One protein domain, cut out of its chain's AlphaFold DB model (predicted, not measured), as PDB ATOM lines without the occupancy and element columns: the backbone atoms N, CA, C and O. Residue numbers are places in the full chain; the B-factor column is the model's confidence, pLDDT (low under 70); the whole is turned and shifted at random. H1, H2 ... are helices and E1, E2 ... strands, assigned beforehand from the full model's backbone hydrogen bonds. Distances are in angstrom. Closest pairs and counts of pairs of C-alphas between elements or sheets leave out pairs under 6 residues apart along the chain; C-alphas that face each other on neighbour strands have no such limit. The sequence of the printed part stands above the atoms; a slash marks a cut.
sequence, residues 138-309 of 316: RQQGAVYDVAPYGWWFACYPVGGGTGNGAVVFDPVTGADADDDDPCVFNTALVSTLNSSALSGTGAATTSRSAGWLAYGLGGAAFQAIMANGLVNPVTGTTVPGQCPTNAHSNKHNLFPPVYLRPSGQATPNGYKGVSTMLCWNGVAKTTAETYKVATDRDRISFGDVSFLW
ATOM      1  N   ARG A 138     -35.210  25.475  10.031       96.94
ATOM      2  CA  ARG A 138     -34.255  25.771   8.967       96.94
ATOM      3  C   ARG A 138     -33.015  26.414   9.571       96.94
ATOM      4  O   ARG A 138     -33.127  27.131  10.561       96.94
ATOM      5  N   GLN A 139     -31.863  26.212   8.948       97.81
ATOM      6  CA  GLN A 139     -30.593  26.833   9.301       97.81
ATOM      7  C   GLN A 139     -30.030  27.589   8.095       97.81
ATOM      8  O   GLN A 139     -29.971  27.050   6.985       97.81
ATOM      9  N   GLN A 140     -29.592  28.819   8.354       98.06
ATOM     10  CA  GLN A 140     -28.858  29.679   7.429       98.06
ATOM     11  C   GLN A 140     -27.560  30.133   8.095       98.06
ATOM     12  O   GLN A 140     -27.476  30.171   9.325       98.06
ATOM     13  N   GLY A 141     -26.553  30.504   7.315       97.94
ATOM     14  CA  GLY A 141     -25.312  31.024   7.873       97.94
ATOM     15  C   GLY A 141     -24.225  31.274   6.845       97.94
ATOM     16  O   GLY A 141     -24.388  30.997   5.657       97.94
ATOM     17  N   ALA A 142     -23.103  31.782   7.334       98.19
ATOM     18  CA  ALA A 142     -21.908  32.013   6.547       98.19
ATOM     19  C   ALA A 142     -20.648  31.891   7.409       98.19
ATOM     20  O   ALA A 142     -20.647  32.300   8.572       98.19
ATOM     21  N   VAL A 143     -19.562  31.403   6.811       98.38
ATOM     22  CA  VAL A 143     -18.207  31.470   7.370       98.38
ATOM     23  C   VAL A 143     -17.293  32.167   6.370       98.38
ATOM     24  O   VAL A 143     -17.267  31.803   5.191       98.38
ATOM     25  N   TYR A 144     -16.574  33.191   6.820       96.12
ATOM     26  CA  TYR A 144     -15.682  33.974   5.969       96.12
ATOM     27  C   TYR A 144     -14.271  33.379   5.953       96.12
ATOM     28  O   TYR A 144     -13.710  33.048   6.993       96.12
ATOM     29  N   ASP A 145     -13.691  33.279   4.756       94.19
ATOM     30  CA  ASP A 145     -12.363  32.704   4.487       94.19
ATOM     31  C   ASP A 145     -11.230  33.744   4.515       94.19
ATOM     32  O   ASP A 145     -10.074  33.438   4.234       94.19
ATOM     33  N   VAL A 146     -11.563  34.996   4.818       93.00
ATOM     34  CA  VAL A 146     -10.635  36.126   4.818       93.00
ATOM     35  C   VAL A 146     -10.672  36.808   6.173       93.00
ATOM     36  O   VAL A 146     -11.742  36.978   6.765       93.00
ATOM     37  N   ALA A 147      -9.490  37.220   6.644       92.12
ATOM     38  CA  ALA A 147      -9.339  37.999   7.862       92.12
ATOM     39  C   ALA A 147     -10.287  39.212   7.834       92.12
ATOM     40  O   ALA A 147     -10.346  39.918   6.824       92.12
ATOM     41  N   PRO A 148     -11.030  39.472   8.918       92.94
ATOM     42  CA  PRO A 148     -10.840  38.925  10.267       92.94
ATOM     43  C   PRO A 148     -11.607  37.619  10.602       92.94
ATOM     44  O   PRO A 148     -11.823  37.324  11.772       92.94
ATOM     45  N   TYR A 149     -11.992  36.811   9.604       94.81
ATOM     46  CA  TYR A 149     -12.540  35.446   9.768       94.81
ATOM     47  C   TYR A 149     -13.851  35.357  10.570       94.81
ATOM     48  O   TYR A 149     -14.066  34.442  11.366       94.81
ATOM     49  N   GLY A 150     -14.746  36.320  10.347       96.75
ATOM     50  CA  GLY A 150     -16.077  36.343  10.946       96.75
ATOM     51  C   GLY A 150     -16.996  35.209  10.474       96.75
ATOM     52  O   GLY A 150     -16.825  34.650   9.386       96.75
ATOM     53  N   TRP A 151     -18.008  34.879  11.276       98.00
ATOM     54  CA  TRP A 151     -19.031  33.903  10.895       98.00
ATOM     55  C   TRP A 151     -20.344  34.110  11.637       98.00
ATOM     56  O   TRP A 151     -20.409  34.721  12.701       98.00
ATOM     57  N   TRP A 152     -21.414  33.562  11.074       98.06
ATOM     58  CA  TRP A 152     -22.720  33.540  11.710       98.06
ATOM     59  C   TRP A 152     -23.515  32.314  11.282       98.06
ATOM     60  O   TRP A 152     -23.348  31.790  10.181       98.06
ATOM     61  N   PHE A 153     -24.427  31.880  12.139       98.12
ATOM     62  CA  PHE A 153     -25.554  31.063  11.725       98.12
ATOM     63  C   PHE A 153     -26.788  31.428  12.539       98.12
ATOM     64  O   PHE A 153     -26.697  31.869  13.687       98.12
ATOM     65  N   ALA A 154     -27.951  31.222  11.939       97.38
ATOM     66  CA  ALA A 154     -29.235  31.435  12.576       97.38
ATOM     67  C   ALA A 154     -30.255  30.400  12.100       97.38
ATOM     68  O   ALA A 154     -30.172  29.871  10.989       97.38
ATOM     69  N   CYS A 155     -31.216  30.110  12.967       97.19
ATOM     70  CA  CYS A 155     -32.286  29.157  12.746       97.19
ATOM     71  C   CYS A 155     -33.654  29.826  12.878       97.19
ATOM     72  O   CYS A 155     -33.817  30.825  13.585       97.19
ATOM     73  N   TYR A 156     -34.642  29.267  12.187       96.50
ATOM     74  CA  TYR A 156     -36.047  29.669  12.269       96.50
ATOM     75  C   TYR A 156     -36.962  28.474  11.977       96.50
ATOM     76  O   TYR A 156     -36.502  27.512  11.365       96.50
ATOM     77  N   PRO A 157     -38.238  28.490  12.397       96.12
ATOM     78  CA  PRO A 157     -39.152  27.381  12.168       96.12
ATOM     79  C   PRO A 157     -39.336  27.045  10.685       96.12
ATOM     80  O   PRO A 157     -39.458  27.942   9.852       96.12
ATOM     81  N   VAL A 158     -39.417  25.753  10.365       95.44
ATOM     82  CA  VAL A 158     -39.876  25.292   9.045       95.44
ATOM     83  C   VAL A 158     -41.315  25.765   8.832       95.44
ATOM     84  O   VAL A 158     -42.156  25.618   9.715       95.44
ATOM     85  N   GLY A 159     -41.600  26.329   7.662       92.38
ATOM     86  CA  GLY A 159     -42.871  26.987   7.354       92.38
ATOM     87  C   GLY A 159     -42.920  28.462   7.771       92.38
ATOM     88  O   GLY A 159     -43.885  29.149   7.442       92.38
ATOM     89  N   GLY A 160     -41.873  28.968   8.428       90.62
ATOM     90  CA  GLY A 160     -41.713  30.376   8.784       90.62
ATOM     91  C   GLY A 160     -42.077  30.687  10.230       90.62
ATOM     92  O   GLY A 160     -42.727  29.908  10.921       90.62
ATOM     93  N   GLY A 161     -41.625  31.845  10.710       91.81
ATOM     94  CA  GLY A 161     -41.856  32.296  12.081       91.81
ATOM     95  C   GLY A 161     -40.685  33.095  12.644       91.81
ATOM     96  O   GLY A 161     -39.783  33.517  11.919       91.81
ATOM     97  N   THR A 162     -40.695  33.327  13.951       91.38
ATOM     98  CA  THR A 162     -39.605  34.022  14.651       91.38
ATOM     99  C   THR A 162     -38.345  33.159  14.690       91.38
ATOM    100  O   THR A 162     -38.440  31.951  14.881       91.38
ATOM    101  N   GLY A 163     -37.165  33.773  14.552       91.06
ATOM    102  CA  GLY A 163     -35.887  33.081  14.752       91.06
ATOM    103  C   GLY A 163     -35.810  32.365  16.108       91.06
ATOM    104  O   GLY A 163     -36.378  32.834  17.096       91.06
ATOM    105  N   ASN A 164     -35.141  31.214  16.146       93.81
ATOM    106  CA  ASN A 164     -35.171  30.284  17.283       93.81
ATOM    107  C   ASN A 164     -33.798  29.671  17.622       93.81
ATOM    108  O   ASN A 164     -33.718  28.534  18.087       93.81
ATOM    109  N   GLY A 165     -32.728  30.424  17.389       94.88
ATOM    110  CA  GLY A 165     -31.351  30.022  17.649       94.88
ATOM    111  C   GLY A 165     -30.392  30.787  16.747       94.88
ATOM    112  O   GLY A 165     -30.534  30.719  15.532       94.88
ATOM    113  N   ALA A 166     -29.417  31.505  17.294       96.25
ATOM    114  CA  ALA A 166     -28.385  32.157  16.493       96.25
ATOM    115  C   ALA A 166     -27.084  32.337  17.267       96.25
ATOM    116  O   ALA A 166     -27.100  32.583  18.476       96.25
ATOM    117  N   VAL A 167     -25.969  32.260  16.546       97.62
ATOM    118  CA  VAL A 167     -24.640  32.593  17.054       97.62
ATOM    119  C   VAL A 167     -23.865  33.317  15.967       97.62
ATOM    120  O   VAL A 167     -23.855  32.905  14.808       97.62
ATOM    121  N   VAL A 168     -23.218  34.401  16.363       97.75
ATOM    122  CA  VAL A 168     -22.383  35.242  15.513       97.75
ATOM    123  C   VAL A 168     -21.050  35.412  16.213       97.75
ATOM    124  O   VAL A 168     -21.035  35.748  17.394       97.75
ATOM    125  N   PHE A 169     -19.960  35.236  15.483       97.81
ATOM    126  CA  PHE A 169     -18.656  35.769  15.842       97.81
ATOM    127  C   PHE A 169     -18.373  36.947  14.918       97.81
ATOM    128  O   PHE A 169     -18.203  36.762  13.713       97.81
ATOM    129  N   ASP A 170     -18.382  38.145  15.488       97.38
ATOM    130  CA  ASP A 170     -18.307  39.410  14.772       97.38
ATOM    131  C   ASP A 170     -17.003  40.123  15.128       97.38
ATOM    132  O   ASP A 170     -16.895  40.732  16.198       97.38
ATOM    133  N   PRO A 171     -15.985  40.045  14.265       96.50
ATOM    134  CA  PRO A 171     -14.844  40.931  14.367       96.50
ATOM    135  C   PRO A 171     -15.289  42.386  14.257       96.50
ATOM    136  O   PRO A 171     -16.159  42.720  13.451       96.50
ATOM    137  N   VAL A 172     -14.679  43.266  15.040       97.25
ATOM    138  CA  VAL A 172     -15.051  44.679  15.066       97.25
ATOM    139  C   VAL A 172     -13.979  45.551  14.429       97.25
ATOM    140  O   VAL A 172     -12.799  45.213  14.398       97.25
ATOM    141  N   THR A 173     -14.401  46.700  13.913       96.00
ATOM    142  CA  THR A 173     -13.509  47.750  13.422       96.00
ATOM    143  C   THR A 173     -13.496  48.946  14.367       96.00
ATOM    144  O   THR A 173     -14.423  49.154  15.153       96.00
ATOM    145  N   GLY A 174     -12.434  49.745  14.285       94.44
ATOM    146  CA  GLY A 174     -12.247  50.937  15.105       94.44
ATOM    147  C   GLY A 174     -12.028  50.651  16.589       94.44
ATOM    148  O   GLY A 174     -12.167  51.586  17.367       94.44
ATOM    149  N   ALA A 175     -11.738  49.400  16.969       93.94
ATOM    150  CA  ALA A 175     -11.284  49.039  18.311       93.94
ATOM    151  C   ALA A 175      -9.990  49.787  18.673       93.94
ATOM    152  O   ALA A 175      -9.297  50.304  17.792       93.94
ATOM    153  N   ASP A 176      -9.680  49.839  19.967       92.25
ATOM    154  CA  ASP A 176      -8.391  50.356  20.425       92.25
ATOM    155  C   ASP A 176      -7.245  49.519  19.830       92.25
ATOM    156  O   ASP A 176      -7.396  48.315  19.621       92.25
ATOM    157  N   ALA A 177      -6.115  50.156  19.523       90.62
ATOM    158  CA  ALA A 177      -4.973  49.477  18.917       90.62
ATOM    159  C   ALA A 177      -4.329  48.457  19.867       90.62
ATOM    160  O   ALA A 177      -3.720  47.502  19.387       90.62
ATOM    161  N   ASP A 178      -4.496  48.647  21.179       91.00
ATOM    162  CA  ASP A 178      -3.992  47.747  22.219       91.00
ATOM    163  C   ASP A 178      -4.984  46.612  22.561       91.00
ATOM    164  O   ASP A 178      -4.733  45.818  23.467       91.00
ATOM    165  N   ASP A 179      -6.138  46.530  21.882       93.38
ATOM    166  CA  ASP A 179      -7.088  45.428  22.053       93.38
ATOM    167  C   ASP A 179      -6.651  44.212  21.228       93.38
ATOM    168  O   ASP A 179      -6.905  44.124  20.025       93.38
ATOM    169  N   ASP A 180      -6.028  43.243  21.898       94.00
ATOM    170  CA  ASP A 180      -5.519  42.020  21.265       94.00
ATOM    171  C   ASP A 180      -6.637  41.064  20.783       94.00
ATOM    172  O   ASP A 180      -6.372  40.093  20.060       94.00
ATOM    173  N   ASP A 181      -7.903  41.313  21.146       95.69
ATOM    174  CA  ASP A 181      -9.038  40.503  20.701       95.69
ATOM    175  C   ASP A 181     -10.251  41.325  20.235       95.69
ATOM    176  O   ASP A 181     -11.312  41.260  20.861       95.69
ATOM    177  N   PRO A 182     -10.161  42.070  19.116       95.81
ATOM    178  CA  PRO A 182     -11.202  42.985  18.658       95.81
ATOM    179  C   PRO A 182     -12.371  42.229  17.999       95.81
ATOM    180  O   PRO A 182     -12.615  42.323  16.795       95.81
ATOM    181  N   CYS A 183     -13.127  41.471  18.790       96.31
ATOM    182  CA  CYS A 183     -14.305  40.730  18.353       96.31
ATOM    183  C   CYS A 183     -15.402  40.671  19.427       96.31
ATOM    184  O   CYS A 183     -15.174  40.937  20.612       96.31
ATOM    185  N   VAL A 184     -16.617  40.335  18.996       97.12
ATOM    186  CA  VAL A 184     -17.792  40.147  19.849       97.12
ATOM    187  C   VAL A 184     -18.560  38.913  19.390       97.12
ATOM    188  O   VAL A 184     -18.856  38.736  18.210       97.12
ATOM    189  N   PHE A 185     -18.949  38.070  20.337       97.19
ATOM    190  CA  PHE A 185     -19.957  37.045  20.118       97.19
ATOM    191  C   PHE A 185     -21.344  37.630  20.313       97.19
ATOM    192  O   PHE A 185     -21.592  38.257  21.333       97.19
ATOM    193  N   ASN A 186     -22.269  37.372  19.394       95.94
ATOM    194  CA  ASN A 186     -23.686  37.671  19.583       95.94
ATOM    195  C   ASN A 186     -24.467  36.360  19.597       95.94
ATOM    196  O   ASN A 186     -24.363  35.568  18.663       95.94
ATOM    197  N   THR A 187     -25.252  36.125  20.645       94.62
ATOM    198  CA  THR A 187     -26.008  34.879  20.809       94.62
ATOM    199  C   THR A 187     -27.498  35.143  20.976       94.62
ATOM    200  O   THR A 187     -27.910  36.112  21.607       94.62
ATOM    201  N   ALA A 188     -28.323  34.249  20.437       93.69
ATOM    202  CA  ALA A 188     -29.750  34.169  20.720       93.69
ATOM    203  C   ALA A 188     -30.125  32.698  20.927       93.69
ATOM    204  O   ALA A 188     -30.207  31.923  19.980       93.69
ATOM    205  N   LEU A 189     -30.308  32.295  22.180       93.69
ATOM    206  CA  LEU A 189     -30.599  30.926  22.605       93.69
ATOM    207  C   LEU A 189     -32.110  30.672  22.548       93.69
ATOM    208  O   LEU A 189     -32.863  31.368  23.230       93.69
ATOM    209  N   VAL A 190     -32.556  29.725  21.710       93.88
ATOM    210  CA  VAL A 190     -33.986  29.453  21.415       93.88
ATOM    211  C   VAL A 190     -34.794  30.741  21.178       93.88
ATOM    212  O   VAL A 190     -35.931  30.897  21.617       93.88
ATOM    213  N   SER A 191     -34.165  31.715  20.522       92.44
ATOM    214  CA  SER A 191     -34.706  33.057  20.316       92.44
ATOM    215  C   SER A 191     -34.114  33.677  19.050       92.44
ATOM    216  O   SER A 191     -33.373  33.030  18.308       92.44
ATOM    217  N   THR A 192     -34.434  34.939  18.795       91.38
ATOM    218  CA  THR A 192     -33.938  35.697  17.647       91.38
ATOM    219  C   THR A 192     -32.997  36.815  18.087       91.38
ATOM    220  O   THR A 192     -33.016  37.241  19.243       91.38
ATOM    221  N   LEU A 193     -32.183  37.316  17.158       91.00
ATOM    222  CA  LEU A 193     -31.270  38.440  17.377       91.00
ATOM    223  C   LEU A 193     -32.055  39.759  17.378       91.00
ATOM    224  O   LEU A 193     -32.059  40.523  16.417       91.00
ATOM    225  N   ASN A 194     -32.790  39.993  18.459       87.56
ATOM    226  CA  ASN A 194     -33.488  41.249  18.700       87.56
ATOM    227  C   ASN A 194     -32.660  42.183  19.593       87.56
ATOM    228  O   ASN A 194     -31.685  41.780  20.231       87.56
ATOM    229  N   SER A 195     -33.087  43.437  19.662       82.81
ATOM    230  CA  SER A 195     -32.511  44.467  20.523       82.81
ATOM    231  C   SER A 195     -32.357  44.004  21.972       82.81
ATOM    232  O   SER A 195     -31.280  44.153  22.528       82.81
ATOM    233  N   SER A 196     -33.358  43.352  22.571       80.06
ATOM    234  CA  SER A 196     -33.268  42.893  23.969       80.06
ATOM    235  C   SER A 196     -32.163  41.853  24.221       80.06
ATOM    236  O   SER A 196     -31.530  41.873  25.281       80.06
ATOM    237  N   ALA A 197     -31.910  40.971  23.251       81.44
ATOM    238  CA  ALA A 197     -30.808  40.018  23.293       81.44
ATOM    239  C   ALA A 197     -29.468  40.759  23.151       81.44
ATOM    240  O   ALA A 197     -28.574  40.625  23.981       81.44
ATOM    241  N   LEU A 198     -29.357  41.625  22.148       86.62
ATOM    242  CA  LEU A 198     -28.097  42.264  21.764       86.62
ATOM    243  C   LEU A 198     -27.666  43.421  22.684       86.62
ATOM    244  O   LEU A 198     -26.477  43.622  22.921       86.62
ATOM    245  N   SER A 199     -28.611  44.176  23.241       82.62
ATOM    246  CA  SER A 199     -28.359  45.365  24.066       82.62
ATOM    247  C   SER A 199     -28.509  45.096  25.566       82.62
ATOM    248  O   SER A 199     -28.682  46.024  26.351       82.62
ATOM    249  N   GLY A 200     -28.539  43.837  25.996       77.88
ATOM    250  CA  GLY A 200     -28.783  43.502  27.395       77.88
ATOM    251  C   GLY A 200     -27.517  43.482  28.262       77.88
ATOM    252  O   GLY A 200     -26.448  43.089  27.811       77.88
ATOM    253  N   THR A 201     -27.649  43.838  29.543       75.19
ATOM    254  CA  THR A 201     -26.533  43.962  30.507       75.19
ATOM    255  C   THR A 201     -26.322  42.737  31.408       75.19
ATOM    256  O   THR A 201     -25.590  42.811  32.391       75.19
ATOM    257  N   GLY A 202     -27.016  41.626  31.138       73.25
ATOM    258  CA  GLY A 202     -26.963  40.413  31.963       73.25
ATOM    259  C   GLY A 202     -25.684  39.584  31.784       73.25
ATOM    260  O   GLY A 202     -24.692  40.047  31.230       73.25
ATOM    261  N   ALA A 203     -25.714  38.329  32.242       74.56
ATOM    262  CA  ALA A 203     -24.582  37.413  32.105       74.56
ATOM    263  C   ALA A 203     -24.208  37.185  30.629       74.56
ATOM    264  O   ALA A 203     -25.090  36.938  29.801       74.56
ATOM    265  N   ALA A 204     -22.903  37.190  30.333       72.44
ATOM    266  CA  ALA A 204     -22.334  37.002  28.992       72.44
ATOM    267  C   ALA A 204     -22.794  35.708  28.290       72.44
ATOM    268  O   ALA A 204     -22.761  35.624  27.069       72.44
ATOM    269  N   THR A 205     -23.268  34.727  29.058       74.38
ATOM    270  CA  THR A 205     -23.678  33.398  28.591       74.38
ATOM    271  C   THR A 205     -25.165  33.272  28.235       74.38
ATOM    272  O   THR A 205     -25.629  32.184  27.896       74.38
ATOM    273  N   THR A 206     -25.949  34.355  28.332       72.62
ATOM    274  CA  THR A 206     -27.418  34.324  28.181       72.62
ATOM    275  C   THR A 206     -27.893  35.169  27.001       72.62
ATOM    276  O   THR A 206     -28.081  36.361  27.191       72.62
ATOM    277  N   SER A 207     -28.120  34.580  25.815       81.31
ATOM    278  CA  SER A 207     -28.660  35.252  24.604       81.31
ATOM    279  C   SER A 207     -28.217  36.714  24.459       81.31
ATOM    280  O   SER A 207     -29.053  37.619  24.478       81.31
ATOM    281  N   ARG A 208     -26.903  36.941  24.435       86.50
ATOM    282  CA  ARG A 208     -26.299  38.267  24.551       86.50
ATOM    283  C   ARG A 208     -25.083  38.456  23.672       86.50
ATOM    284  O   ARG A 208     -24.489  37.497  23.172       86.50
ATOM    285  N   SER A 209     -24.743  39.728  23.523       93.69
ATOM    286  CA  SER A 209     -23.482  40.189  22.973       93.69
ATOM    287  C   SER A 209     -22.404  40.190  24.065       93.69
ATOM    288  O   SER A 209     -22.617  40.721  25.158       93.69
ATOM    289  N   ALA A 210     -21.265  39.548  23.812       94.94
ATOM    290  CA  ALA A 210     -20.187  39.375  24.780       94.94
ATOM    291  C   ALA A 210     -18.815  39.272  24.109       94.94
ATOM    292  O   ALA A 210     -18.695  38.815  22.978       94.94
ATOM    293  N   GLY A 211     -17.769  39.672  24.820       95.88
ATOM    294  CA  GLY A 211     -16.394  39.622  24.331       95.88
ATOM    295  C   GLY A 211     -15.405  39.958  25.437       95.88
ATOM    296  O   GLY A 211     -15.803  40.327  26.548       95.88
ATOM    297  N   TRP A 212     -14.113  39.855  25.136       96.19
ATOM    298  CA  TRP A 212     -13.086  40.377  26.028       96.19
ATOM    299  C   TRP A 212     -13.051  41.906  25.971       96.19
ATOM    300  O   TRP A 212     -13.100  42.500  24.897       96.19
ATOM    301  N   LEU A 213     -12.949  42.554  27.127       94.31
ATOM    302  CA  LEU A 213     -12.613  43.973  27.235       94.31
ATOM    303  C   LEU A 213     -11.234  44.118  27.862       94.31
ATOM    304  O   LEU A 213     -10.929  43.393  28.812       94.31
ATOM    305  N   ALA A 214     -10.452  45.070  27.345       92.25
ATOM    306  CA  ALA A 214      -9.061  45.311  27.734       92.25
ATOM    307  C   ALA A 214      -8.174  44.054  27.610       92.25
ATOM    308  O   ALA A 214      -7.292  43.835  28.437       92.25
ATOM    309  N   TYR A 215      -8.441  43.195  26.616       94.44
ATOM    310  CA  TYR A 215      -7.623  42.006  26.374       94.44
ATOM    311  C   TYR A 215      -6.204  42.419  25.974       94.44
ATOM    312  O   TYR A 215      -6.051  43.358  25.204       94.44
ATOM    313  N   GLY A 216      -5.188  41.755  26.530       90.94
ATOM    314  CA  GLY A 216      -3.783  42.184  26.424       90.94
ATOM    315  C   GLY A 216      -3.325  43.114  27.558       90.94
ATOM    316  O   GLY A 216      -2.127  43.252  27.803       90.94
ATOM    317  N   LEU A 217      -4.258  43.682  28.333       91.44
ATOM    318  CA  LEU A 217      -3.973  44.596  29.441       91.44
ATOM    319  C   LEU A 217      -4.327  43.997  30.813       91.44
ATOM    320  O   LEU A 217      -5.064  43.016  30.950       91.44
ATOM    321  N   GLY A 218      -3.810  44.620  31.875       89.88
ATOM    322  CA  GLY A 218      -4.192  44.286  33.247       89.88
ATOM    323  C   GLY A 218      -5.677  44.572  33.501       89.88
ATOM    324  O   GLY A 218      -6.156  45.669  33.229       89.88
ATOM    325  N   GLY A 219      -6.402  43.596  34.057       88.75
ATOM    326  CA  GLY A 219      -7.841  43.720  34.327       88.75
ATOM    327  C   GLY A 219      -8.753  43.280  33.176       88.75
ATOM    328  O   GLY A 219      -9.958  43.533  33.241       88.75
ATOM    329  N   ALA A 220      -8.201  42.612  32.156       93.81
ATOM    330  CA  ALA A 220      -8.973  41.991  31.087       93.81
ATOM    331  C   ALA A 220     -10.083  41.079  31.636       93.81
ATOM    332  O   ALA A 220      -9.849  40.262  32.530       93.81
ATOM    333  N   ALA A 221     -11.287  41.183  31.076       94.19
ATOM    334  CA  ALA A 221     -12.389  40.301  31.447       94.19
ATOM    335  C   ALA A 221     -13.327  40.027  30.271       94.19
ATOM    336  O   ALA A 221     -13.653  40.933  29.501       94.19
ATOM    337  N   PHE A 222     -13.810  38.786  30.180       94.75
ATOM    338  CA  PHE A 222     -14.872  38.414  29.254       94.75
ATOM    339  C   PHE A 222     -16.225  38.792  29.853       94.75
ATOM    340  O   PHE A 222     -16.616  38.288  30.908       94.75
ATOM    341  N   GLN A 223     -16.922  39.720  29.210       93.38
ATOM    342  CA  GLN A 223     -18.106  40.369  29.768       93.38
ATOM    343  C   GLN A 223     -19.178  40.557  28.701       93.38
ATOM    344  O   GLN A 223     -18.914  40.475  27.503       93.38
ATOM    345  N   ALA A 224     -20.401  40.862  29.137       91.75
ATOM    346  CA  ALA A 224     -21.428  41.348  28.225       91.75
ATOM    347  C   ALA A 224     -21.017  42.715  27.646       91.75
ATOM    348  O   ALA A 224     -20.694  43.642  28.399       91.75
ATOM    349  N   ILE A 225     -21.057  42.835  26.321       92.75
ATOM    350  CA  ILE A 225     -20.749  44.045  25.553       92.75
ATOM    351  C   ILE A 225     -21.977  44.335  24.699       92.75
ATOM    352  O   ILE A 225     -22.296  43.561  23.809       92.75
ATOM    353  N   MET A 226     -22.680  45.428  24.970       90.50
ATOM    354  CA  MET A 226     -23.972  45.708  24.346       90.50
ATOM    355  C   MET A 226     -23.790  46.139  22.892       90.50
ATOM    356  O   MET A 226     -22.990  47.034  22.617       90.50
ATOM    357  N   ALA A 227     -24.582  45.571  21.984       89.88
ATOM    358  CA  ALA A 227     -24.804  46.142  20.661       89.88
ATOM    359  C   ALA A 227     -25.799  47.303  20.815       89.88
ATOM    360  O   ALA A 227     -26.995  47.086  21.010       89.88
ATOM    361  N   ASN A 228     -25.313  48.540  20.783       82.56
ATOM    362  CA  ASN A 228     -26.153  49.716  20.975       82.56
ATOM    363  C   ASN A 228     -26.663  50.284  19.646       82.56
ATOM    364  O   ASN A 228     -25.974  50.278  18.620       82.56
ATOM    365  N   GLY A 229     -27.892  50.799  19.696       75.75
ATOM    366  CA  GLY A 229     -28.425  51.744  18.719       75.75
ATOM    367  C   GLY A 229     -28.146  53.189  19.141       75.75
ATOM    368  O   GLY A 229     -27.752  53.458  20.276       75.75
ATOM    369  N   LEU A 230     -28.378  54.134  18.233       74.06
ATOM    370  CA  LEU A 230     -28.346  55.563  18.552       74.06
ATOM    371  C   LEU A 230     -29.739  55.986  19.000       74.06
ATOM    372  O   LEU A 230     -30.692  55.800  18.256       74.06
ATOM    373  N   VAL A 231     -29.872  56.565  20.191       75.25
ATOM    374  CA  VAL A 231     -31.168  56.996  20.736       75.25
ATOM    375  C   VAL A 231     -31.222  58.517  20.781       75.25
ATOM    376  O   VAL A 231     -30.327  59.149  21.337       75.25
ATOM    377  N   ASN A 232     -32.286  59.113  20.242       70.88
ATOM    378  CA  ASN A 232     -32.627  60.500  20.530       70.88
ATOM    379  C   ASN A 232     -33.215  60.566  21.953       70.88
ATOM    380  O   ASN A 232     -34.297  60.020  22.179       70.88
ATOM    381  N   PRO A 233     -32.552  61.235  22.913       71.44
ATOM    382  CA  PRO A 233     -32.984  61.239  24.309       71.44
ATOM    383  C   PRO A 233     -34.290  62.011  24.549       71.44
ATOM    384  O   PRO A 233     -34.901  61.849  25.599       71.44
ATOM    385  N   VAL A 234     -34.722  62.848  23.599       76.19
ATOM    386  CA  VAL A 234     -35.942  63.660  23.713       76.19
ATOM    387  C   VAL A 234     -37.145  62.918  23.142       76.19
ATOM    388  O   VAL A 234     -38.203  62.877  23.762       76.19
ATOM    389  N   THR A 235     -36.994  62.340  21.950       73.38
ATOM    390  CA  THR A 235     -38.111  61.708  21.231       73.38
ATOM    391  C   THR A 235     -38.172  60.196  21.418       73.38
ATOM    392  O   THR A 235     -39.161  59.578  21.033       73.38
ATOM    393  N   GLY A 236     -37.113  59.579  21.949       69.50
ATOM    394  CA  GLY A 236     -36.971  58.124  22.013       69.50
ATOM    395  C   GLY A 236     -36.790  57.462  20.642       69.50
ATOM    396  O   GLY A 236     -36.764  56.236  20.558       69.50
ATOM    397  N   THR A 237     -36.664  58.241  19.560       63.62
ATOM    398  CA  THR A 237     -36.406  57.706  18.218       63.62
ATOM    399  C   THR A 237     -35.037  57.045  18.208       63.62
ATOM    400  O   THR A 237     -34.041  57.676  18.567       63.62
ATOM    401  N   THR A 238     -34.981  55.780  17.808       70.00
ATOM    402  CA  THR A 238     -33.745  54.999  17.805       70.00
ATOM    403  C   THR A 238     -33.311  54.730  16.375       70.00
ATOM    404  O   THR A 238     -34.116  54.260  15.600       70.00
ATOM    405  N   VAL A 239     -32.062  54.989  15.994       67.19
ATOM    406  CA  VAL A 239     -31.464  54.313  14.834       67.19
ATOM    407  C   VAL A 239     -30.945  52.978  15.356       67.19
ATOM    408  O   VAL A 239     -30.163  52.961  16.311       67.19
ATOM    409  N   PRO A 240     -31.392  51.858  14.779       61.31
ATOM    410  CA  PRO A 240     -32.017  51.726  13.454       61.31
ATOM    411  C   PRO A 240     -33.536  51.927  13.337       61.31
ATOM    412  O   PRO A 240     -34.009  52.147  12.228       61.31
ATOM    413  N   GLY A 241     -34.307  51.792  14.414       67.50
ATOM    414  CA  GLY A 241     -35.765  51.745  14.362       67.50
ATOM    415  C   GLY A 241     -36.397  52.902  13.580       67.50
ATOM    416  O   GLY A 241     -36.043  54.066  13.729       67.50
ATOM    417  N   GLN A 242     -37.398  52.587  12.756       68.88
ATOM    418  CA  GLN A 242     -38.181  53.590  12.021       68.88
ATOM    419  C   GLN A 242     -37.380  54.382  10.968       68.88
ATOM    420  O   GLN A 242     -37.860  55.410  10.493       68.88
ATOM    421  N   CYS A 243     -36.195  53.915  10.555       75.06
ATOM    422  CA  CYS A 243     -35.475  54.496   9.427       75.06
ATOM    423  C   CYS A 243     -35.973  53.871   8.107       75.06
ATOM    424  O   CYS A 243     -35.670  52.703   7.837       75.06
ATOM    425  N   PRO A 244     -36.729  54.608   7.268       73.00
ATOM    426  CA  PRO A 244     -37.222  54.082   6.000       73.00
ATOM    427  C   PRO A 244     -36.077  53.862   4.999       73.00
ATOM    428  O   PRO A 244     -34.900  54.140   5.254       73.00
ATOM    429  N   THR A 245     -36.423  53.361   3.816       81.00
ATOM    430  CA  THR A 245     -35.489  53.287   2.690       81.00
ATOM    431  C   THR A 245     -34.918  54.663   2.346       81.00
ATOM    432  O   THR A 245     -35.579  55.691   2.479       81.00
ATOM    433  N   ASN A 246     -33.676  54.674   1.873       81.69
ATOM    434  CA  ASN A 246     -32.966  55.864   1.437       81.69
ATOM    435  C   ASN A 246     -33.751  56.613   0.344       81.69
ATOM    436  O   ASN A 246     -34.013  56.044  -0.713       81.69
ATOM    437  N   ALA A 247     -34.073  57.890   0.567       84.31
ATOM    438  CA  ALA A 247     -34.941  58.669  -0.324       84.31
ATOM    439  C   ALA A 247     -34.364  58.916  -1.734       84.31
ATOM    440  O   ALA A 247     -35.113  59.236  -2.651       84.31
ATOM    441  N   HIS A 248     -33.049  58.769  -1.926       85.62
ATOM    442  CA  HIS A 248     -32.403  58.984  -3.225       85.62
ATOM    443  C   HIS A 248     -32.250  57.698  -4.037       85.62
ATOM    444  O   HIS A 248     -32.205  57.742  -5.262       85.62
ATOM    445  N   SER A 249     -32.131  56.553  -3.364       83.69
ATOM    446  CA  SER A 249     -31.806  55.277  -4.013       83.69
ATOM    447  C   SER A 249     -32.860  54.191  -3.823       83.69
ATOM    448  O   SER A 249     -32.744  53.132  -4.437       83.69
ATOM    449  N   ASN A 250     -33.860  54.421  -2.967       81.12
ATOM    450  CA  ASN A 250     -34.849  53.438  -2.511       81.12
ATOM    451  C   ASN A 250     -34.235  52.152  -1.922       81.12
ATOM    452  O   ASN A 250     -34.913  51.136  -1.787       81.12
ATOM    453  N   LYS A 251     -32.951  52.186  -1.545       82.19
ATOM    454  CA  LYS A 251     -32.230  51.075  -0.911       82.19
ATOM    455  C   LYS A 251     -32.402  51.111   0.602       82.19
ATOM    456  O   LYS A 251     -32.619  52.173   1.186       82.19
ATOM    457  N   HIS A 252     -32.268  49.963   1.258       81.62
ATOM    458  CA  HIS A 252     -32.234  49.923   2.719       81.62
ATOM    459  C   HIS A 252     -30.926  50.529   3.246       81.62
ATOM    460  O   HIS A 252     -29.844  50.177   2.777       81.62
ATOM    461  N   ASN A 253     -31.032  51.422   4.232       80.25
ATOM    462  CA  ASN A 253     -29.870  51.918   4.964       80.25
ATOM    463  C   ASN A 253     -29.389  50.845   5.947       80.25
ATOM    464  O   ASN A 253     -30.196  50.145   6.561       80.25
ATOM    465  N   LEU A 254     -28.072  50.724   6.079       81.56
ATOM    466  CA  LEU A 254     -27.426  49.798   6.996       81.56
ATOM    467  C   LEU A 254     -26.815  50.577   8.151       81.56
ATOM    468  O   LEU A 254     -26.083  51.539   7.926       81.56
ATOM    469  N   PHE A 255     -27.085  50.126   9.371       87.00
ATOM    470  CA  PHE A 255     -26.523  50.717  10.579       87.00
ATOM    471  C   PHE A 255     -25.800  49.620  11.360       87.00
ATOM    472  O   PHE A 255     -26.461  48.828  12.035       87.00
ATOM    473  N   PRO A 256     -24.470  49.497  11.243       91.00
ATOM    474  CA  PRO A 256     -23.741  48.537  12.056       91.00
ATOM    475  C   PRO A 256     -23.848  48.939  13.536       91.00
ATOM    476  O   PRO A 256     -23.732  50.128  13.850       91.00
ATOM    477  N   PRO A 257     -24.113  47.995  14.458       90.50
ATOM    478  CA  PRO A 257     -24.129  48.308  15.877       90.50
ATOM    479  C   PRO A 257     -22.757  48.774  16.347       90.50
ATOM    480  O   PRO A 257     -21.713  48.267  15.923       90.50
ATOM    481  N   VAL A 258     -22.793  49.706  17.294       92.50
ATOM    482  CA  VAL A 258     -21.635  50.052  18.106       92.50
ATOM    483  C   VAL A 258     -21.634  49.157  19.334       92.50
ATOM    484  O   VAL A 258     -22.612  49.124  20.083       92.50
ATOM    485  N   TYR A 259     -20.527  48.463  19.553       94.62
ATOM    486  CA  TYR A 259     -20.307  47.634  20.721       94.62
ATOM    487  C   TYR A 259     -19.632  48.435  21.821       94.62
ATOM    488  O   TYR A 259     -18.540  48.977  21.645       94.62
ATOM    489  N   LEU A 260     -20.283  48.502  22.978       93.00
ATOM    490  CA  LEU A 260     -19.707  49.113  24.170       93.00
ATOM    491  C   LEU A 260     -20.304  48.520  25.442       93.00
ATOM    492  O   LEU A 260     -21.402  47.964  25.455       93.00
ATOM    493  N   ARG A 261     -19.589  48.697  26.546       92.31
ATOM    494  CA  ARG A 261     -20.067  48.411  27.893       92.31
ATOM    495  C   ARG A 261     -20.174  49.723  28.673       92.31
ATOM    496  O   ARG A 261     -19.159  50.392  28.860       92.31
ATOM    497  N   PRO A 262     -21.380  50.127  29.110       89.62
ATOM    498  CA  PRO A 262     -21.597  51.441  29.708       89.62
ATOM    499  C   PRO A 262     -21.025  51.523  31.128       89.62
ATOM    500  O   PRO A 262     -20.864  50.502  31.797       89.62
ATOM    501  N   SER A 263     -20.772  52.739  31.616       88.75
ATOM    502  CA  SER A 263     -20.177  53.013  32.939       88.75
ATOM    503  C   SER A 263     -21.016  52.543  34.134       88.75
ATOM    504  O   SER A 263     -20.477  52.356  35.217       88.75
ATOM    505  N   GLY A 264     -22.321  52.314  33.954       86.62
ATOM    506  CA  GLY A 264     -23.202  51.767  34.995       86.62
ATOM    507  C   GLY A 264     -23.046  50.260  35.246       86.62
ATOM    508  O   GLY A 264     -23.792  49.701  36.044       86.62
ATOM    509  N   GLN A 265     -22.137  49.585  34.539       89.06
ATOM    510  CA  GLN A 265     -21.841  48.160  34.712       89.06
ATOM    511  C   GLN A 265     -20.553  47.948  35.514       89.06
ATOM    512  O   GLN A 265     -19.737  48.856  35.642       89.06
ATOM    513  N   ALA A 266     -20.341  46.734  36.023       87.94
ATOM    514  CA  ALA A 266     -19.063  46.378  36.639       87.94
ATOM    515  C   ALA A 266     -17.917  46.467  35.616       87.94
ATOM    516  O   ALA A 266     -18.099  46.062  34.458       87.94
ATOM    517  N   THR A 267     -16.768  46.973  36.074       90.06
ATOM    518  CA  THR A 267     -15.532  47.093  35.293       90.06
ATOM    519  C   THR A 267     -15.029  45.731  34.805       90.06
ATOM    520  O   THR A 267     -15.296  44.714  35.452       90.06
ATOM    521  N   PRO A 268     -14.295  45.684  33.676       92.50
ATOM    522  CA  PRO A 268     -13.960  46.795  32.773       92.50
ATOM    523  C   PRO A 268     -15.178  47.324  31.992       92.50
ATOM    524  O   PRO A 268     -16.140  46.598  31.759       92.50
ATOM    525  N   ASN A 269     -15.144  48.600  31.596       92.56
ATOM    526  CA  ASN A 269     -16.175  49.283  30.803       92.56
ATOM    527  C   ASN A 269     -15.501  50.004  29.635       92.56
ATOM    528  O   ASN A 269     -14.307  50.287  29.697       92.56
ATOM    529  N   GLY A 270     -16.271  50.377  28.616       92.44
ATOM    530  CA  GLY A 270     -15.764  51.190  27.518       92.44
ATOM    531  C   GLY A 270     -16.272  50.751  26.160       92.44
ATOM    532  O   GLY A 270     -17.125  49.873  26.028       92.44
ATOM    533  N   TYR A 271     -15.754  51.419  25.144       93.94
ATOM    534  CA  TYR A 271     -16.032  51.127  23.751       93.94
ATOM    535  C   TYR A 271     -15.215  49.913  23.286       93.94
ATOM    536  O   TYR A 271     -14.042  49.801  23.628       93.94
ATOM    537  N   LYS A 272     -15.843  49.007  22.527       95.56
ATOM    538  CA  LYS A 272     -15.198  47.815  21.956       95.56
ATOM    539  C   LYS A 272     -14.917  47.975  20.465       95.56
ATOM    540  O   LYS A 272     -13.870  47.558  19.996       95.56
ATOM    541  N   GLY A 273     -15.856  48.543  19.713       96.12
ATOM    542  CA  GLY A 273     -15.733  48.648  18.261       96.12
ATOM    543  C   GLY A 273     -17.077  48.781  17.557       96.12
ATOM    544  O   GLY A 273     -18.131  48.818  18.191       96.12
ATOM    545  N   VAL A 274     -17.040  48.810  16.231       95.56
ATOM    546  CA  VAL A 274     -18.219  48.751  15.360       95.56
ATOM    547  C   VAL A 274     -18.258  47.399  14.660       95.56
ATOM    548  O   VAL A 274     -17.230  46.923  14.182       95.56
ATOM    549  N   SER A 275     -19.439  46.790  14.583       95.12
ATOM    550  CA  SER A 275     -19.650  45.539  13.849       95.12
ATOM    551  C   SER A 275     -19.161  45.603  12.403       95.12
ATOM    552  O   SER A 275     -19.358  46.612  11.718       95.12
ATOM    553  N   THR A 276     -18.588  44.501  11.919       94.31
ATOM    554  CA  THR A 276     -18.255  44.335  10.494       94.31
ATOM    555  C   THR A 276     -19.249  43.438   9.760       94.31
ATOM    556  O   THR A 276     -19.284  43.427   8.529       94.31
ATOM    557  N   MET A 277     -20.084  42.700  10.496       92.31
ATOM    558  CA  MET A 277     -20.986  41.692   9.934       92.31
ATOM    559  C   MET A 277     -22.460  42.048  10.091       92.31
ATOM    560  O   MET A 277     -23.246  41.981   9.135       92.31
ATOM    561  N   LEU A 278     -22.829  42.394  11.319       91.12
ATOM    562  CA  LEU A 278     -24.185  42.674  11.730       91.12
ATOM    563  C   LEU A 278     -24.566  44.071  11.266       91.12
ATOM    564  O   LEU A 278     -23.821  45.035  11.418       91.12
ATOM    565  N   CYS A 279     -25.766  44.214  10.730       91.69
ATOM    566  CA  CYS A 279     -26.370  45.527  10.607       91.69
ATOM    567  C   CYS A 279     -27.776  45.481  11.135       91.69
ATOM    568  O   CYS A 279     -28.558  44.592  10.806       91.69
ATOM    569  N   TRP A 280     -28.101  46.487  11.917       89.38
ATOM    570  CA  TRP A 280     -29.452  46.725  12.320       89.38
ATOM    571  C   TRP A 280     -30.391  46.971  11.126       89.38
ATOM    572  O   TRP A 280     -30.038  47.661  10.163       89.38
ATOM    573  N   ASN A 281     -31.618  46.464  11.231       86.56
ATOM    574  CA  ASN A 281     -32.681  46.667  10.256       86.56
ATOM    575  C   ASN A 281     -33.381  48.010  10.500       86.56
ATOM    576  O   ASN A 281     -33.989  48.211  11.547       86.56
ATOM    577  N   GLY A 282     -33.340  48.914   9.515       78.50
ATOM    578  CA  GLY A 282     -34.007  50.224   9.605       78.50
ATOM    579  C   GLY A 282     -35.537  50.148   9.749       78.50
ATOM    580  O   GLY A 282     -36.177  50.971  10.402       78.50
ATOM    581  N   VAL A 283     -36.129  49.109   9.159       78.88
ATOM    582  CA  VAL A 283     -37.558  48.783   9.230       78.88
ATOM    583  C   VAL A 283     -37.678  47.336   9.687       78.88
ATOM    584  O   VAL A 283     -36.832  46.519   9.327       78.88
ATOM    585  N   ALA A 284     -38.722  47.021  10.456       81.00
ATOM    586  CA  ALA A 284     -39.014  45.652  10.859       81.00
ATOM    587  C   ALA A 284     -39.093  44.732   9.630       81.00
ATOM    588  O   ALA A 284     -39.771  45.046   8.649       81.00
ATOM    589  N   LYS A 285     -38.384  43.607   9.701       86.94
ATOM    590  CA  LYS A 285     -38.344  42.588   8.655       86.94
ATOM    591  C   LYS A 285     -38.816  41.263   9.204       86.94
ATOM    592  O   LYS A 285     -38.646  40.968  10.388       86.94
ATOM    593  N   THR A 286     -39.394  40.459   8.328       90.12
ATOM    594  CA  THR A 286     -39.713  39.079   8.683       90.12
ATOM    595  C   THR A 286     -38.425  38.261   8.802       90.12
ATOM    596  O   THR A 286     -37.389  38.602   8.226       90.12
ATOM    597  N   THR A 287     -38.438  37.206   9.615       92.62
ATOM    598  CA  THR A 287     -37.268  36.327   9.735       92.62
ATOM    599  C   THR A 287     -36.970  35.672   8.391       92.62
ATOM    600  O   THR A 287     -37.881  35.196   7.718       92.62
ATOM    601  N   ALA A 288     -35.688  35.615   8.042       93.81
ATOM    602  CA  ALA A 288     -35.163  35.067   6.800       93.81
ATOM    603  C   ALA A 288     -35.643  35.795   5.524       93.81
ATOM    604  O   ALA A 288     -35.500  35.282   4.414       93.81
ATOM    605  N   GLU A 289     -36.163  37.019   5.661       93.62
ATOM    606  CA  GLU A 289     -36.460  37.890   4.526       93.62
ATOM    607  C   GLU A 289     -35.162  38.350   3.866       93.62
ATOM    608  O   GLU A 289     -34.268  38.897   4.518       93.62
ATOM    609  N   THR A 290     -35.070  38.169   2.550       94.38
ATOM    610  CA  THR A 290     -33.955  38.702   1.767       94.38
ATOM    611  C   THR A 290     -34.319  40.018   1.110       94.38
ATOM    612  O   THR A 290     -35.407  40.142   0.546       94.38
ATOM    613  N   TYR A 291     -33.398  40.971   1.095       90.31
ATOM    614  CA  TYR A 291     -33.634  42.283   0.499       90.31
ATOM    615  C   TYR A 291     -32.375  42.842  -0.161       90.31
ATOM    616  O   TYR A 291     -31.297  42.265  -0.053       90.31
ATOM    617  N   LYS A 292     -32.554  43.947  -0.890       89.56
ATOM    618  CA  LYS A 292     -31.516  44.600  -1.687       89.56
ATOM    619  C   LYS A 292     -30.905  45.789  -0.956       89.56
ATOM    620  O   LYS A 292     -31.620  46.725  -0.579       89.56
ATOM    621  N   VAL A 293     -29.580  45.799  -0.870       86.94
ATOM    622  CA  VAL A 293     -28.776  46.977  -0.526       86.94
ATOM    623  C   VAL A 293     -27.900  47.385  -1.711       86.94
ATOM    624  O   VAL A 293     -28.091  48.446  -2.305       86.94
ATOM    625  N   ALA A 294     -26.962  46.544  -2.118       87.44
ATOM    626  CA  ALA A 294     -26.131  46.724  -3.302       87.44
ATOM    627  C   ALA A 294     -26.690  45.932  -4.489       87.44
ATOM    628  O   ALA A 294     -26.965  46.526  -5.536       87.44
ATOM    629  N   THR A 295     -26.919  44.633  -4.298       87.88
ATOM    630  CA  THR A 295     -27.420  43.689  -5.311       87.88
ATOM    631  C   THR A 295     -28.661  42.949  -4.814       87.88
ATOM    632  O   THR A 295     -29.046  43.069  -3.653       87.88
ATOM    633  N   ASP A 296     -29.369  42.262  -5.707       87.50
ATOM    634  CA  ASP A 296     -30.627  41.610  -5.341       87.50
ATOM    635  C   ASP A 296     -30.376  40.485  -4.323       87.50
ATOM    636  O   ASP A 296     -29.561  39.600  -4.564       87.50
ATOM    637  N   ARG A 297     -31.109  40.516  -3.199       91.06
ATOM    638  CA  ARG A 297     -31.025  39.532  -2.099       91.06
ATOM    639  C   ARG A 297     -29.638  39.403  -1.458       91.06
ATOM    640  O   ARG A 297     -29.287  38.339  -0.958       91.06
ATOM    641  N   ASP A 298     -28.871  40.483  -1.422       92.69
ATOM    642  CA  ASP A 298     -27.537  40.505  -0.813       92.69
ATOM    643  C   ASP A 298     -27.540  40.598   0.717       92.69
ATOM    644  O   ASP A 298     -26.487  40.567   1.360       92.69
ATOM    645  N   ARG A 299     -28.729  40.697   1.313       94.75
ATOM    646  CA  ARG A 299     -28.947  40.667   2.756       94.75
ATOM    647  C   ARG A 299     -30.051  39.696   3.134       94.75
ATOM    648  O   ARG A 299     -31.017  39.559   2.389       94.75
ATOM    649  N   ILE A 300     -29.934  39.113   4.326       95.94
ATOM    650  CA  ILE A 300     -30.955  38.283   4.984       95.94
ATOM    651  C   ILE A 300     -31.175  38.762   6.426       95.94
ATOM    652  O   ILE A 300     -30.204  39.051   7.128       95.94
ATOM    653  N   SER A 301     -32.430  38.876   6.872       94.19
ATOM    654  CA  SER A 301     -32.784  39.357   8.219       94.19
ATOM    655  C   SER A 301     -33.036  38.245   9.235       94.19
ATOM    656  O   SER A 301     -33.655  37.227   8.937       94.19
ATOM    657  N   PHE A 302     -32.640  38.483  10.484       93.88
ATOM    658  CA  PHE A 302     -32.957  37.650  11.642       93.88
ATOM    659  C   PHE A 302     -33.250  38.543  12.846       93.88
ATOM    660  O   PHE A 302     -32.335  39.087  13.453       93.88
ATOM    661  N   GLY A 303     -34.531  38.707  13.184       90.38
ATOM    662  CA  GLY A 303     -34.942  39.648  14.225       90.38
ATOM    663  C   GLY A 303     -34.700  41.096  13.801       90.38
ATOM    664  O   GLY A 303     -35.093  41.508  12.709       90.38
ATOM    665  N   ASP A 304     -34.023  41.857  14.653       89.12
ATOM    666  CA  ASP A 304     -33.802  43.292  14.440       89.12
ATOM    667  C   ASP A 304     -32.551  43.570  13.594       89.12
ATOM    668  O   ASP A 304     -32.207  44.724  13.347       89.12
ATOM    669  N   VAL A 305     -31.865  42.524  13.130       91.94
ATOM    670  CA  VAL A 305     -30.582  42.619  12.428       91.94
ATOM    671  C   VAL A 305     -30.562  41.828  11.124       91.94
ATOM    672  O   VAL A 305     -31.475  41.059  10.811       91.94
ATOM    673  N   SER A 306     -29.511  42.039  10.341       94.06
ATOM    674  CA  SER A 306     -29.267  41.409   9.051       94.06
ATOM    675  C   SER A 306     -27.799  41.076   8.835       94.06
ATOM    676  O   SER A 306     -26.900  41.685   9.423       94.06
ATOM    677  N   PHE A 307     -27.581  40.139   7.917       95.56
ATOM    678  CA  PHE A 307     -26.276  39.638   7.507       95.56
ATOM    679  C   PHE A 307     -26.136  39.686   5.995       95.56
ATOM    680  O   PHE A 307     -27.137  39.737   5.281       95.56
ATOM    681  N   LEU A 308     -24.894  39.705   5.509       95.12
ATOM    682  CA  LEU A 308     -24.626  39.453   4.094       95.12
ATOM    683  C   LEU A 308     -25.207  38.094   3.697       95.12
ATOM    684  O   LEU A 308     -25.195  37.157   4.497       95.12
ATOM    685  N   TRP A 309     -25.704  38.005   2.468       96.06
ATOM    686  CA  TRP A 309     -26.326  36.800   1.938       96.06
ATOM    687  C   TRP A 309     -25.845  36.475   0.528       96.06
ATOM    688  O   TRP A 309     -25.443  37.361  -0.225       96.06
TER     689      TRP A 309
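Overview. This is residues 138 to 309 of the 316 residues of an uncharacterized protein of Rhodocyclaceae bacterium (UniProt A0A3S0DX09). With little regular structure, this lopsided sandwich has a strongly twisted, branched sheet, E1 to E9, partly facing small sheet E10, E12, E11. Residues 229 to 257 form a long loop. Mostly strand, the named elements, one helix and twelve strands, neighbours antiparallel, hold 64 of 172 printed residues. The whole is compact, radius of gyration of the C-alphas 15.9 A, spanning 47 by 38 by 29 A.

Along the chain. E1 is residues 138 to 143, from C-alpha 138 at (-34.255, 25.771, 8.967); E2 is residues 151 to 157; E3 is residues 166 to 173, 21.8 A from first to last C-alpha; E4 is residues 183 to 188; H1 is residues 195 to 198; E5 is residues 209 to 213; E6 is residues 221 to 224; E7 is residues 226 to 228; E8 is residues 258 to 261; E9 is residues 270 to 275; E10 is residues 279 to 281; E11 is residues 299 to 302; E12 is residues 305 to 308, ending with C-alpha 308 at (-24.626, 39.453, 4.094).

Arrangement. E1 to E4, and E7 to E9, make meanders, each strand the antiparallel neighbour of the one before. N 173 of E3 and O 274 of E9 are within hydrogen-bond range, 2.9 A. H1 is on the branched sheet.

Size, cuts and confidence. Links E7 to E8 and E10 to E11 are long; residues 236 to 237 and 239 to 242 have pLDDT under 70.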